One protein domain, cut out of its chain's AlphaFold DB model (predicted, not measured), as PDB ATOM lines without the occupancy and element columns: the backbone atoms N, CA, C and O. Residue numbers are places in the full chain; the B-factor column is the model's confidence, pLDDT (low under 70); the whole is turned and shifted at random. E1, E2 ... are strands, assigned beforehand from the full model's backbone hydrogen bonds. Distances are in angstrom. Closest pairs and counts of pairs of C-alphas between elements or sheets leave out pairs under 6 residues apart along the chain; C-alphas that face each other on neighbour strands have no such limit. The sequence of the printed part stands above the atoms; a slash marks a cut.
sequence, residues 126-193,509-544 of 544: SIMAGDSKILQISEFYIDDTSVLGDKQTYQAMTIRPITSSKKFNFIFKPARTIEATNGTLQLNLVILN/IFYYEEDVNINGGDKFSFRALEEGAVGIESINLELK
ATOM      1  N   SER A 126     136.384  26.960  10.653       91.56
ATOM      2  CA  SER A 126     135.292  27.347  11.549       91.56
ATOM      3  C   SER A 126     134.723  28.720  11.214       91.56
ATOM      4  O   SER A 126     135.453  29.627  10.812       91.56
ATOM      5  N   ILE A 127     133.412  28.856  11.393       90.88
ATOM      6  CA  ILE A 127     132.663  30.107  11.385       90.88
ATOM      7  C   ILE A 127     132.090  30.271  12.788       90.88
ATOM      8  O   ILE A 127     131.145  29.576  13.151       90.88
ATOM      9  N   MET A 128     132.638  31.199  13.572       93.38
ATOM     10  CA  MET A 128     132.141  31.501  14.915       93.38
ATOM     11  C   MET A 128     131.233  32.731  14.875       93.38
ATOM     12  O   MET A 128     131.567  33.752  14.267       93.38
ATOM     13  N   ALA A 129     130.112  32.712  15.596       90.69
ATOM     14  CA  ALA A 129     129.221  33.870  15.716       90.69
ATOM     15  C   ALA A 129     129.939  35.125  16.248       90.69
ATOM     16  O   ALA A 129     129.631  36.259  15.852       90.69
ATOM     17  N   GLY A 130     130.929  34.908  17.122       84.62
ATOM     18  CA  GLY A 130     131.800  35.926  17.701       84.62
ATOM     19  C   GLY A 130     132.734  36.608  16.702       84.62
ATOM     20  O   GLY A 130     133.229  37.701  16.999       84.62
ATOM     21  N   ASP A 131     132.909  36.075  15.493       83.88
ATOM     22  CA  ASP A 131     133.824  36.653  14.520       83.88
ATOM     23  C   ASP A 131     133.266  37.948  13.924       83.88
ATOM     24  O   ASP A 131     132.099  38.095  13.546       83.88
ATOM     25  N   SER A 132     134.118  38.971  13.883       66.94
ATOM     26  CA  SER A 132     133.842  40.211  13.149       66.94
ATOM     27  C   SER A 132     133.986  40.026  11.634       66.94
ATOM     28  O   SER A 132     133.504  40.865  10.880       66.94
ATOM     29  N   LYS A 133     134.622  38.927  11.197       61.97
ATOM     30  CA  LYS A 133     135.045  38.657   9.815       61.97
ATOM     31  C   LYS A 133     134.249  37.568   9.090       61.97
ATOM     32  O   LYS A 133     134.736  37.045   8.096       61.97
ATOM     33  N   ILE A 134     133.015  37.282   9.507       64.06
ATOM     34  CA  ILE A 134     132.102  36.394   8.750       64.06
ATOM     35  C   ILE A 134     131.951  36.859   7.277       64.06
ATOM     36  O   ILE A 134     131.605  36.086   6.392       64.06
ATOM     37  N   LEU A 135     132.298  38.118   6.994       57.25
ATOM     38  CA  LEU A 135     132.251  38.774   5.695       57.25
ATOM     39  C   LEU A 135     133.612  38.750   4.949       57.25
ATOM     40  O   LEU A 135     134.323  39.743   4.958       57.25
ATOM     41  N   GLN A 136     133.911  37.695   4.176       56.75
ATOM     42  CA  GLN A 136     134.683  37.775   2.902       56.75
ATOM     43  C   GLN A 136     136.189  37.398   2.803       56.75
ATOM     44  O   GLN A 136     136.754  37.640   1.738       56.75
ATOM     45  N   ILE A 137     136.880  36.771   3.771       57.66
ATOM     46  CA  ILE A 137     138.289  36.323   3.512       57.66
ATOM     47  C   ILE A 137     138.662  34.953   4.115       57.66
ATOM     48  O   ILE A 137     139.834  34.585   4.137       57.66
ATOM     49  N   SER A 138     137.708  34.172   4.619       72.19
ATOM     50  CA  SER A 138     137.984  32.810   5.090       72.19
ATOM     51  C   SER A 138     137.827  31.792   3.957       72.19
ATOM     52  O   SER A 138     137.001  31.961   3.063       72.19
ATOM     53  N   GLU A 139     138.606  30.710   4.010       88.88
ATOM     54  CA  GLU A 139     138.436  29.539   3.130       88.88
ATOM     55  C   GLU A 139     137.082  28.845   3.351       88.88
ATOM     56  O   GLU A 139     136.662  28.044   2.527       88.88
ATOM     57  N   PHE A 140     136.375  29.188   4.431       90.56
ATOM     58  CA  PHE A 140     135.050  28.694   4.777       90.56
ATOM     59  C   PHE A 140     134.161  29.856   5.237       90.56
ATOM     60  O   PHE A 140     134.500  30.536   6.210       90.56
ATOM     61  N   TYR A 141     133.083  30.160   4.511       91.88
ATOM     62  CA  TYR A 141     132.280  31.374   4.726       91.88
ATOM     63  C   TYR A 141     130.795  31.186   4.385       91.88
ATOM     64  O   TYR A 141     130.424  30.232   3.712       91.88
ATOM     65  N   ILE A 142     129.948  32.123   4.825       93.25
ATOM     66  CA  ILE A 142     128.521  32.190   4.462       93.25
ATOM     67  C   ILE A 142     128.350  33.115   3.257       93.25
ATOM     68  O   ILE A 142     128.847  34.243   3.272       93.25
ATOM     69  N   ASP A 143     127.673  32.649   2.210       93.88
ATOM     70  CA  ASP A 143     127.553  33.387   0.948       93.88
ATOM     71  C   ASP A 143     126.575  34.567   0.988       93.88
ATOM     72  O   ASP A 143     126.871  35.620   0.418       93.88
ATOM     73  N   ASP A 144     125.455  34.422   1.691       94.44
ATOM     74  CA  ASP A 144     124.479  35.481   1.933       94.44
ATOM     75  C   ASP A 144     124.374  35.784   3.427       94.44
ATOM     76  O   ASP A 144     123.571  35.215   4.157       94.44
ATOM     77  N   THR A 145     125.175  36.730   3.908       92.81
ATOM     78  CA  THR A 145     125.127  37.152   5.313       92.81
ATOM     79  C   THR A 145     123.907  38.005   5.655       92.81
ATOM     80  O   THR A 145     123.722  38.319   6.827       92.81
ATOM     81  N   SER A 146     123.091  38.424   4.677       94.50
ATOM     82  CA  SER A 146     121.874  39.203   4.955       94.50
ATOM     83  C   SER A 146     120.794  38.377   5.662       94.50
ATOM     84  O   SER A 146     119.867  38.937   6.244       94.50
ATOM     85  N   VAL A 147     120.946  37.049   5.660       95.88
ATOM     86  CA  VAL A 147     120.114  36.115   6.426       95.88
ATOM     87  C   VAL A 147     120.451  36.098   7.918       95.88
ATOM     88  O   VAL A 147     119.721  35.474   8.680       95.88
ATOM     89  N   LEU A 148     121.540  36.749   8.345       95.88
ATOM     90  CA  LEU A 148     121.987  36.778   9.736       95.88
ATOM     91  C   LEU A 148     121.719  38.136  10.384       95.88
ATOM     92  O   LEU A 148     122.014  39.189   9.819       95.88
ATOM     93  N   GLY A 149     121.251  38.093  11.625       95.44
ATOM     94  CA  GLY A 149     121.109  39.251  12.488       95.44
ATOM     95  C   GLY A 149     122.408  39.671  13.178       95.44
ATOM     96  O   GLY A 149     123.495  39.092  13.016       95.44
ATOM     97  N   ASP A 150     122.270  40.702  14.008       95.25
ATOM     98  CA  ASP A 150     123.335  41.166  14.889       95.25
ATOM     99  C   ASP A 150     123.716  40.102  15.927       95.25
ATOM    100  O   ASP A 150     122.935  39.208  16.260       95.25
ATOM    101  N   LYS A 151     124.941  40.203  16.456       95.81
ATOM    102  CA  LYS A 151     125.406  39.312  17.526       95.81
ATOM    103  C   LYS A 151     124.524  39.472  18.760       95.81
ATOM    104  O   LYS A 151     124.260  40.593  19.193       95.81
ATOM    105  N   GLN A 152     124.148  38.350  19.358       96.44
ATOM    106  CA  GLN A 152     123.389  38.294  20.602       96.44
ATOM    107  C   GLN A 152     124.081  37.370  21.602       96.44
ATOM    108  O   GLN A 152     124.868  36.502  21.224       96.44
ATOM    109  N   THR A 153     123.789  37.563  22.886       96.88
ATOM    110  CA  THR A 153     124.229  36.657  23.949       96.88
ATOM    111  C   THR A 153     123.036  35.841  24.427       96.88
ATOM    112  O   THR A 153     122.046  36.417  24.873       96.88
ATOM    113  N   TYR A 154     123.137  34.514  24.366       96.25
ATOM    114  CA  TYR A 154     122.132  33.578  24.868       96.25
ATOM    115  C   TYR A 154     122.798  32.625  25.858       96.25
ATOM    116  O   TYR A 154     123.736  31.934  25.490       96.25
ATOM    117  N   GLN A 155     122.366  32.628  27.124       94.00
ATOM    118  CA  GLN A 155     122.934  31.767  28.179       94.00
ATOM    119  C   GLN A 155     124.483  31.755  28.216       94.00
ATOM    120  O   GLN A 155     125.111  30.714  28.341       94.00
ATOM    121  N   ALA A 156     125.104  32.937  28.100       95.19
ATOM    122  CA  ALA A 156     126.559  33.151  27.999       95.19
ATOM    123  C   ALA A 156     127.244  32.710  26.685       95.19
ATOM    124  O   ALA A 156     128.412  33.045  26.487       95.19
ATOM    125  N   MET A 157     126.533  32.077  25.753       96.00
ATOM    126  CA  MET A 157     127.005  31.835  24.386       96.00
ATOM    127  C   MET A 157     126.817  33.087  23.525       96.00
ATOM    128  O   MET A 157     125.864  33.849  23.705       96.00
ATOM    129  N   THR A 158     127.723  33.314  22.575       96.88
ATOM    130  CA  THR A 158     127.538  34.341  21.538       96.88
ATOM    131  C   THR A 158     126.938  33.679  20.313       96.88
ATOM    132  O   THR A 158     127.526  32.742  19.791       96.88
ATOM    133  N   ILE A 159     125.810  34.189  19.833       97.44
ATOM    134  CA  ILE A 159     125.096  33.646  18.675       97.44
ATOM    135  C   ILE A 159     124.802  34.732  17.641       97.44
ATOM    136  O   ILE A 159     124.820  35.930  17.941       97.44
ATOM    137  N   ARG A 160     124.482  34.308  16.419       96.69
ATOM    138  CA  ARG A 160     123.872  35.147  15.384       96.69
ATOM    139  C   ARG A 160     122.540  34.545  14.945       96.69
ATOM    140  O   ARG A 160     122.555  33.496  14.304       96.69
ATOM    141  N   PRO A 161     121.404  35.178  15.282       97.50
ATOM    142  CA  PRO A 161     120.094  34.727  14.829       97.50
ATOM    143  C   PRO A 161     120.004  34.708  13.306       97.50
ATOM    144  O   PRO A 161     120.515  35.611  12.645       97.50
ATOM    145  N   ILE A 162     119.313  33.724  12.752       97.25
ATOM    146  CA  ILE A 162     118.936  33.677  11.343       97.25
ATOM    147  C   ILE A 162     117.647  34.477  11.196       97.25
ATOM    148  O   ILE A 162     116.591  34.056  11.651       97.25
ATOM    149  N   THR A 163     117.726  35.658  10.595       97.12
ATOM    150  CA  THR A 163     116.622  36.621  10.473       97.12
ATOM    151  C   THR A 163     115.845  36.492   9.166       97.12
ATOM    152  O   THR A 163     115.004  37.334   8.877       97.12
ATOM    153  N   SER A 164     116.133  35.478   8.348       96.75
ATOM    154  CA  SER A 164     115.429  35.232   7.090       96.75
ATOM    155  C   SER A 164     115.242  33.741   6.846       96.75
ATOM    156  O   SER A 164     116.163  32.961   7.063       96.75
ATOM    157  N   SER A 165     114.082  33.361   6.307       96.75
ATOM    158  CA  SER A 165     113.794  31.985   5.877       96.75
ATOM    159  C   SER A 165     114.411  31.604   4.525       96.75
ATOM    160  O   SER A 165     114.199  30.504   4.003       96.75
ATOM    161  N   LYS A 166     115.169  32.523   3.914       97.44
ATOM    162  CA  LYS A 166     115.882  32.277   2.661       97.44
ATOM    163  C   LYS A 166     116.965  31.219   2.860       97.44
ATOM    164  O   LYS A 166     117.692  31.226   3.847       97.44
ATOM    165  N   LYS A 167     117.090  30.338   1.868       97.69
ATOM    166  CA  LYS A 167     118.198  29.384   1.754       97.69
ATOM    167  C   LYS A 167     119.506  30.143   1.504       97.69
ATOM    168  O   LYS A 167     119.536  31.026   0.648       97.69
ATOM    169  N   PHE A 168     120.560  29.763   2.214       96.94
ATOM    170  CA  PHE A 168     121.927  30.271   2.052       96.94
ATOM    171  C   PHE A 168     122.923  29.109   2.127       96.94
ATOM    172  O   PHE A 168     122.516  27.974   2.364       96.94
ATOM    173  N   ASN A 169     124.210  29.350   1.884       96.81
ATOM    174  CA  ASN A 169     125.212  28.288   1.824       96.81
ATOM    175  C   ASN A 169     126.423  28.571   2.714       96.81
ATOM    176  O   ASN A 169     126.945  29.688   2.743       96.81
ATOM    177  N   PHE A 170     126.931  27.513   3.344       94.75
ATOM    178  CA  PHE A 170     128.310  27.451   3.816       94.75
ATOM    179  C   PHE A 170     129.185  27.044   2.629       94.75
ATOM    180  O   PHE A 170     129.034  25.951   2.085       94.75
ATOM    181  N   ILE A 171     130.058  27.941   2.179       93.94
ATOM    182  CA  ILE A 171     130.954  27.711   1.048       93.94
ATOM    183  C   ILE A 171     132.341  27.386   1.570       93.94
ATOM    184  O   ILE A 171     132.949  28.205   2.262       93.94
ATOM    185  N   PHE A 172     132.861  26.233   1.160       93.06
ATOM    186  CA  PHE A 172     134.248  25.861   1.378       93.06
ATOM    187  C   PHE A 172     135.059  26.032   0.090       93.06
ATOM    188  O   PHE A 172     134.896  25.315  -0.896       93.06
ATOM    189  N   LYS A 173     135.944  27.027   0.084       91.75
ATOM    190  CA  LYS A 173     136.806  27.392  -1.039       91.75
ATOM    191  C   LYS A 173     138.250  27.552  -0.547       91.75
ATOM    192  O   LYS A 173     138.684  28.683  -0.301       91.75
ATOM    193  N   PRO A 174     139.003  26.445  -0.410       88.88
ATOM    194  CA  PRO A 174     140.379  26.502   0.062       88.88
ATOM    195  C   PRO A 174     141.260  27.274  -0.928       88.88
ATOM    196  O   PRO A 174     141.076  27.193  -2.146       88.88
ATOM    197  N   ALA A 175     142.236  28.037  -0.427       86.00
ATOM    198  CA  ALA A 175     143.145  28.805  -1.281       86.00
ATOM    199  C   ALA A 175     144.170  27.911  -1.999       86.00
ATOM    200  O   ALA A 175     144.890  28.368  -2.890       86.00
ATOM    201  N   ARG A 176     144.267  26.642  -1.590       84.62
ATOM    202  CA  ARG A 176     145.182  25.634  -2.128       84.62
ATOM    203  C   ARG A 176     144.438  24.331  -2.375       84.62
ATOM    204  O   ARG A 176     143.394  24.079  -1.782       84.62
ATOM    205  N   THR A 177     145.007  23.494  -3.233       83.38
ATOM    206  CA  THR A 177     144.560  22.111  -3.376       83.38
ATOM    207  C   THR A 177     144.746  21.389  -2.045       83.38
ATOM    208  O   THR A 177     145.844  21.389  -1.489       83.38
ATOM    209  N   ILE A 178     143.662  20.809  -1.549       83.44
ATOM    210  CA  ILE A 178     143.625  19.940  -0.375       83.44
ATOM    211  C   ILE A 178     143.645  18.483  -0.840       83.44
ATOM    212  O   ILE A 178     143.054  18.156  -1.868       83.44
ATOM    213  N   GLU A 179     144.361  17.628  -0.113       85.31
ATOM    214  CA  GLU A 179     144.430  16.187  -0.406       85.31
ATOM    215  C   GLU A 179     143.259  15.407   0.211       85.31
ATOM    216  O   GLU A 179     142.938  14.321  -0.264       85.31
ATOM    217  N   ALA A 180     142.612  15.963   1.242       86.44
ATOM    218  CA  ALA A 180     141.456  15.355   1.890       86.44
ATOM    219  C   ALA A 180     140.266  15.300   0.926       86.44
ATOM    220  O   ALA A 180     139.862  16.320   0.364       86.44
ATOM    221  N   THR A 181     139.703  14.106   0.757       90.25
ATOM    222  CA  THR A 181     138.487  13.878  -0.039       90.25
ATOM    223  C   THR A 181     137.236  13.817   0.824       90.25
ATOM    224  O   THR A 181     136.131  13.842   0.292       90.25
ATOM    225  N   ASN A 182     137.404  13.722   2.145       93.62
ATOM    226  CA  ASN A 182     136.331  13.581   3.116       93.62
ATOM    227  C   ASN A 182     136.509  14.624   4.221       93.62
ATOM    228  O   ASN A 182     137.616  15.093   4.497       93.62
ATOM    229  N   GLY A 183     135.416  14.960   4.880       94.38
ATOM    230  CA  GLY A 183     135.421  15.781   6.072       94.38
ATOM    231  C   GLY A 183     134.149  15.582   6.873       94.38
ATOM    232  O   GLY A 183     133.325  14.729   6.556       94.38
ATOM    233  N   THR A 184     134.000  16.392   7.903       96.69
ATOM    234  CA  THR A 184     132.887  16.345   8.835       96.69
ATOM    235  C   THR A 184     132.412  17.763   9.087       96.69
ATOM    236  O   THR A 184     133.180  18.609   9.551       96.69
ATOM    237  N   LEU A 185     131.157  18.035   8.739       97.00
ATOM    238  CA  LEU A 185     130.494  19.304   8.998       97.00
ATOM    239  C   LEU A 185     129.773  19.216  10.343       97.00
ATOM    240  O   LEU A 185     128.921  18.357  10.533       97.00
ATOM    241  N   GLN A 186     130.091  20.131  11.251       97.88
ATOM    242  CA  GLN A 186     129.477  20.244  12.569       97.88
ATOM    243  C   GLN A 186     128.730  21.570  12.684       97.88
ATOM    244  O   GLN A 186     129.294  22.637  12.422       97.88
ATOM    245  N   LEU A 187     127.474  21.515  13.114       97.88
ATOM    246  CA  LEU A 187     126.628  22.671  13.377       97.88
ATOM    247  C   LEU A 187     126.368  22.761  14.880       97.88
ATOM    248  O   LEU A 187     125.807  21.838  15.460       97.88
ATOM    249  N   ASN A 188     126.731  23.886  15.491       98.00
ATOM    250  CA  ASN A 188     126.338  24.242  16.853       98.00
ATOM    251  C   ASN A 188     125.317  25.376  16.768       98.00
ATOM    252  O   ASN A 188     125.654  26.523  16.435       98.00
ATOM    253  N   LEU A 189     124.055  25.039  17.011       98.19
ATOM    254  CA  LEU A 189     122.915  25.933  16.871       98.19
ATOM    255  C   LEU A 189     122.205  26.117  18.215       98.19
ATOM    256  O   LEU A 189     122.200  25.240  19.072       98.19
ATOM    257  N   VAL A 190     121.545  27.259  18.372       98.25
ATOM    258  CA  VAL A 190     120.643  27.555  19.487       98.25
ATOM    259  C   VAL A 190     119.230  27.723  18.945       98.25
ATOM    260  O   VAL A 190     118.973  28.588  18.106       98.25
ATOM    261  N   ILE A 191     118.292  26.923  19.442       97.69
ATOM    262  CA  ILE A 191     116.878  26.943  19.057       97.69
ATOM    263  C   ILE A 191     116.151  28.016  19.881       97.69
ATOM    264  O   ILE A 191     115.616  27.772  20.963       97.69
ATOM    265  N   LEU A 192     116.148  29.253  19.385       96.75
ATOM    266  CA  LEU A 192     115.496  30.399  20.031       96.75
ATOM    267  C   LEU A 192     113.969  30.258  20.033       96.75
ATOM    268  O   LEU A 192     113.305  30.587  21.020       96.75
ATOM    269  N   ASN A 193     113.423  29.733  18.941       95.19
ATOM    270  CA  ASN A 193     112.023  29.374  18.776       95.19
ATOM    271  C   ASN A 193     111.923  28.103  17.918       95.19
ATOM    272  O   ASN A 193     112.896  27.701  17.287       95.19
ATOM    273  N   ILE A 509     120.135  23.834  22.894       97.31
ATOM    274  CA  ILE A 509     121.336  23.694  22.072       97.31
ATOM    275  C   ILE A 509     121.132  22.488  21.167       97.31
ATOM    276  O   ILE A 509     120.760  21.417  21.637       97.31
ATOM    277  N   PHE A 510     121.362  22.678  19.875       97.81
ATOM    278  CA  PHE A 510     121.295  21.639  18.863       97.81
ATOM    279  C   PHE A 510     122.670  21.469  18.216       97.81
ATOM    280  O   PHE A 510     123.190  22.397  17.591       97.81
ATOM    281  N   TYR A 511     123.240  20.284  18.387       97.38
ATOM    282  CA  TYR A 511     124.499  19.844  17.817       97.38
ATOM    283  C   TYR A 511     124.231  18.821  16.717       97.38
ATOM    284  O   TYR A 511     123.627  17.787  16.970       97.38
ATOM    285  N   TYR A 512     124.701  19.086  15.505       97.19
ATOM    286  CA  TYR A 512     124.543  18.173  14.376       97.19
ATOM    287  C   TYR A 512     125.884  17.925  13.700       97.19
ATOM    288  O   TYR A 512     126.640  18.872  13.485       97.19
ATOM    289  N   GLU A 513     126.155  16.675  13.337       96.31
ATOM    290  CA  GLU A 513     127.366  16.259  12.636       96.31
ATOM    291  C   GLU A 513     127.005  15.427  11.399       96.31
ATOM    292  O   GLU A 513     126.191  14.510  11.482       96.31
ATOM    293  N   GLU A 514     127.630  15.725  10.259       95.75
ATOM    294  CA  GLU A 514     127.481  14.956   9.020       95.75
ATOM    295  C   GLU A 514     128.836  14.760   8.337       95.75
ATOM    296  O   GLU A 514     129.612  15.706   8.160       95.75
ATOM    297  N   ASP A 515     129.116  13.522   7.926       96.12
ATOM    298  CA  ASP A 515     130.253  13.216   7.066       96.12
ATOM    299  C   ASP A 515     129.982  13.718   5.644       96.12
ATOM    300  O   ASP A 515     128.995  13.360   5.004       96.12
ATOM    301  N   VAL A 516     130.899  14.529   5.126       95.19
ATOM    302  CA  VAL A 516     130.759  15.214   3.843       95.19
ATOM    303  C   VAL A 516     131.900  14.852   2.900       95.19
ATOM    304  O   VAL A 516     133.064  14.754   3.294       95.19
ATOM    305  N   ASN A 517     131.575  14.679   1.621       93.12
ATOM    306  CA  ASN A 517     132.586  14.552   0.575       93.12
ATOM    307  C   ASN A 517     133.117  15.939   0.227       93.12
ATOM    308  O   ASN A 517     132.331  16.837  -0.073       93.12
ATOM    309  N   ILE A 518     134.438  16.087   0.240       91.19
ATOM    310  CA  ILE A 518     135.103  17.364   0.035       91.19
ATOM    311  C   ILE A 518     135.744  17.430  -1.349       91.19
ATOM    312  O   ILE A 518     136.699  16.719  -1.658       91.19
ATOM    313  N   ASN A 519     135.237  18.338  -2.174       82.75
ATOM    314  CA  ASN A 519     135.788  18.757  -3.448       82.75
ATOM    315  C   ASN A 519     135.899  20.288  -3.432       82.75
ATOM    316  O   ASN A 519     134.899  20.988  -3.348       82.75
ATOM    317  N   GLY A 520     137.112  20.844  -3.526       71.75
ATOM    318  CA  GLY A 520     137.323  22.296  -3.403       71.75
ATOM    319  C   GLY A 520     136.275  23.139  -4.156       71.75
ATOM    320  O   GLY A 520     136.207  23.096  -5.385       71.75
ATOM    321  N   GLY A 521     135.467  23.908  -3.415       79.56
ATOM    322  CA  GLY A 521     134.289  24.614  -3.932       79.56
ATOM    323  C   GLY A 521     132.931  24.083  -3.452       79.56
ATOM    324  O   GLY A 521     131.915  24.559  -3.971       79.56
ATOM    325  N   ASP A 522     132.894  23.145  -2.500       90.50
ATOM    326  CA  ASP A 522     131.647  22.616  -1.943       90.50
ATOM    327  C   ASP A 522     130.763  23.695  -1.325       90.50
ATOM    328  O   ASP A 522     131.211  24.737  -0.826       90.50
ATOM    329  N   LYS A 523     129.464  23.406  -1.371       95.00
ATOM    330  CA  LYS A 523     128.410  24.253  -0.835       95.00
ATOM    331  C   LYS A 523     127.477  23.394  -0.005       95.00
ATOM    332  O   LYS A 523     126.858  22.481  -0.542       95.00
ATOM    333  N   PHE A 524     127.341  23.748   1.263       96.19
ATOM    334  CA  PHE A 524     126.391  23.129   2.175       96.19
ATOM    335  C   PHE A 524     125.211  24.077   2.337       96.19
ATOM    336  O   PHE A 524     125.353  25.170   2.888       96.19
ATOM    337  N   SER A 525     124.064  23.701   1.786       97.44
ATOM    338  CA  SER A 525     122.875  24.550   1.799       97.44
ATOM    339  C   SER A 525     122.218  24.503   3.169       97.44
ATOM    340  O   SER A 525     121.817  23.431   3.593       97.44
ATOM    341  N   PHE A 526     121.952  25.645   3.785       98.12
ATOM    342  CA  PHE A 526     121.262  25.732   5.063       98.12
ATOM    343  C   PHE A 526     119.991  26.581   4.962       98.12
ATOM    344  O   PHE A 526     119.942  27.586   4.241       98.12
ATOM    345  N   ARG A 527     118.942  26.185   5.690       97.75
ATOM    346  CA  ARG A 527     117.697  26.955   5.807       97.75
ATOM    347  C   ARG A 527     116.989  26.664   7.131       97.75
ATOM    348  O   ARG A 527     116.716  25.510   7.429       97.75
ATOM    349  N   ALA A 528     116.591  27.710   7.848       97.56
ATOM    350  CA  ALA A 528     115.565  27.642   8.893       97.56
ATOM    351  C   ALA A 528     114.272  28.262   8.342       97.56
ATOM    352  O   ALA A 528     114.347  29.291   7.672       97.56
ATOM    353  N   LEU A 529     113.101  27.650   8.544       96.56
ATOM    354  CA  LEU A 529     111.855  28.177   7.956       96.56
ATOM    355  C   LEU A 529     111.278  29.382   8.710       96.56
ATOM    356  O   LEU A 529     110.591  30.205   8.105       96.56
ATOM    357  N   GLU A 530     111.567  29.509  10.000       97.12
ATOM    358  CA  GLU A 530     110.993  30.524  10.873       97.12
ATOM    359  C   GLU A 530     112.040  31.596  11.204       97.12
ATOM    360  O   GLU A 530     113.117  31.318  11.736       97.12
ATOM    361  N   GLU A 531     111.729  32.854  10.884       96.06
ATOM    362  CA  GLU A 531     112.649  33.975  11.086       96.06
ATOM    363  C   GLU A 531     112.923  34.215  12.577       96.06
ATOM    364  O   GLU A 531     112.015  34.276  13.405       96.06
ATOM    365  N   GLY A 532     114.200  34.357  12.924       94.81
ATOM    366  CA  GLY A 532     114.674  34.559  14.291       94.81
ATOM    367  C   GLY A 532     114.577  33.321  15.182       94.81
ATOM    368  O   GLY A 532     114.866  33.423  16.373       94.81
ATOM    369  N   ALA A 533     114.177  32.165  14.646       96.94
ATOM    370  CA  ALA A 533     113.950  30.963  15.439       96.94
ATOM    371  C   ALA A 533     115.232  30.179  15.750       96.94
ATOM    372  O   ALA A 533     115.273  29.433  16.722       96.94
ATOM    373  N   VAL A 534     116.297  30.376  14.974       98.06
ATOM    374  CA  VAL A 534     117.564  29.652  15.134       98.06
ATOM    375  C   VAL A 534     118.711  30.647  15.207       98.06
ATOM    376  O   VAL A 534     118.778  31.580  14.411       98.06
ATOM    377  N   GLY A 535     119.617  30.460  16.159       97.81
ATOM    378  CA  GLY A 535     120.882  31.173  16.259       97.81
ATOM    379  C   GLY A 535     122.048  30.264  15.912       97.81
ATOM    380  O   GLY A 535     122.140  29.162  16.432       97.81
ATOM    381  N   ILE A 536     122.956  30.730  15.062       97.50
ATOM    382  CA  ILE A 536     124.225  30.041  14.816       97.50
ATOM    383  C   ILE A 536     125.179  30.426  15.943       97.50
ATOM    384  O   ILE A 536     125.423  31.620  16.130       97.50
ATOM    385  N   GLU A 537     125.716  29.452  16.675       97.06
ATOM    386  CA  GLU A 537     126.847  29.654  17.589       97.06
ATOM    387  C   GLU A 537     128.161  29.437  16.833       97.06
ATOM    388  O   GLU A 537     129.003  30.339  16.756       97.06
ATOM    389  N   SER A 538     128.312  28.257  16.227       96.31
ATOM    390  CA  SER A 538     129.457  27.935  15.384       96.31
ATOM    391  C   SER A 538     129.131  26.896  14.317       96.31
ATOM    392  O   SER A 538     128.222  26.084  14.469       96.31
ATOM    393  N   ILE A 539     129.888  26.930  13.226       96.38
ATOM    394  CA  ILE A 539     129.887  25.905  12.181       96.38
ATOM    395  C   ILE A 539     131.334  25.498  11.967       96.38
ATOM    396  O   ILE A 539     132.162  26.363  11.680       96.38
ATOM    397  N   ASN A 540     131.642  24.213  12.081       95.69
ATOM    398  CA  ASN A 540     132.990  23.691  11.890       95.69
ATOM    399  C   ASN A 540     133.009  22.702  10.728       95.69
ATOM    400  O   ASN A 540     132.070  21.940  10.548       95.69
ATOM    401  N   LEU A 541     134.079  22.711   9.948       95.12
ATOM    402  CA  LEU A 541     134.366  21.718   8.928       95.12
ATOM    403  C   LEU A 541     135.739  21.115   9.228       95.12
ATOM    404  O   LEU A 541     136.750  21.808   9.113       95.12
ATOM    405  N   GLU A 542     135.774  19.845   9.614       93.81
ATOM    406  CA  GLU A 542     137.001  19.097   9.887       93.81
ATOM    407  C   GLU A 542     137.321  18.153   8.723       93.81
ATOM    408  O   GLU A 542     136.560  17.243   8.424       93.81
ATOM    409  N   LEU A 543     138.441  18.368   8.039       92.38
ATOM    410  CA  LEU A 543     138.946  17.510   6.971       92.38
ATOM    411  C   LEU A 543     139.552  16.220   7.549       92.38
ATOM    412  O   LEU A 543     140.307  16.286   8.523       92.38
ATOM    413  N   LYS A 544     139.258  15.076   6.919       88.25
ATOM    414  CA  LYS A 544     139.706  13.732   7.320       88.25
ATOM    415  C   LYS A 544     140.758  13.147   6.378       88.25
ATOM    416  O   LYS A 544     140.620  13.316   5.143       88.25
TER     417      LYS A 544
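This is residues 126 to 193 and 509 to 544 of the 544 residues of an uncharacterized protein of Candidatus Pacearchaeota archaeon RBG_13_36_9 (UniProt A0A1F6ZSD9). Two antiparallel sheets stand partly face to face as a loose, uneven sandwich: the long strands E7, E6 and E9, with E1 beside E9, make the larger wall, and the small sheet E2, E5, E8 covers part of one face. The hairpin E3 and E4 extends the larger sheet at one end of the long axis. The printed part has 104 residues with nine named strands, E1 to E9 along the chain, and no named helix; the class is all strand. It is compact, with a radius of gyration of the C-alphas of 13.5 A, and elongated, spanning 39 by 25 by 24 A.

The larger sheet is branched and strongly twisted. E9, residues 534 to 543, bends by 59 degrees at residue 537. On one side of it lies E6, residues 182 to 191, antiparallel, with N 186 and O 540 2.8 A apart, within hydrogen-bond range. E7, residues 509 to 517, is antiparallel to E6, with N 187 to O 512 at 2.8 A. On the other side of E9 lie E1, residues 126 to 128, with N 127 to O 539 at 2.8 A, and E4, residues 157 to 161, with N 160 to O 536 at 2.9 A. E3, residues 152 to 154, forms a hairpin with E4, N 152 to O 159 at 2.9 A. In the other sheet, E5, residues 168 to 172, is the inner strand between E2, residues 140 to 142, and E8, residues 523 to 528; N 141 to O 171 is 3.0 A and N 170 to O 524 2.9 A. Between the sheets, the closest C-alphas of E1 and E2 are those of Ile 127 and Tyr 141, 6.8 A.

E1 begins at C-alpha 126 (135.292, 27.347, 11.549), and E9 ends at C-alpha 543 (138.946, 17.510, 6.971). E6 measures 28.5 A, E7 and E9 25.9 A each, and E8 16.5 A.

The farthest C-alphas, of Thr 177 and Asn 193, are 40.0 A apart. Residues 194 to 508 are not printed; C-alphas 193 and 509 are 11.4 A apart across the cut. The link E1 to E2 is long. Residues 132 to 137 have pLDDT under 70.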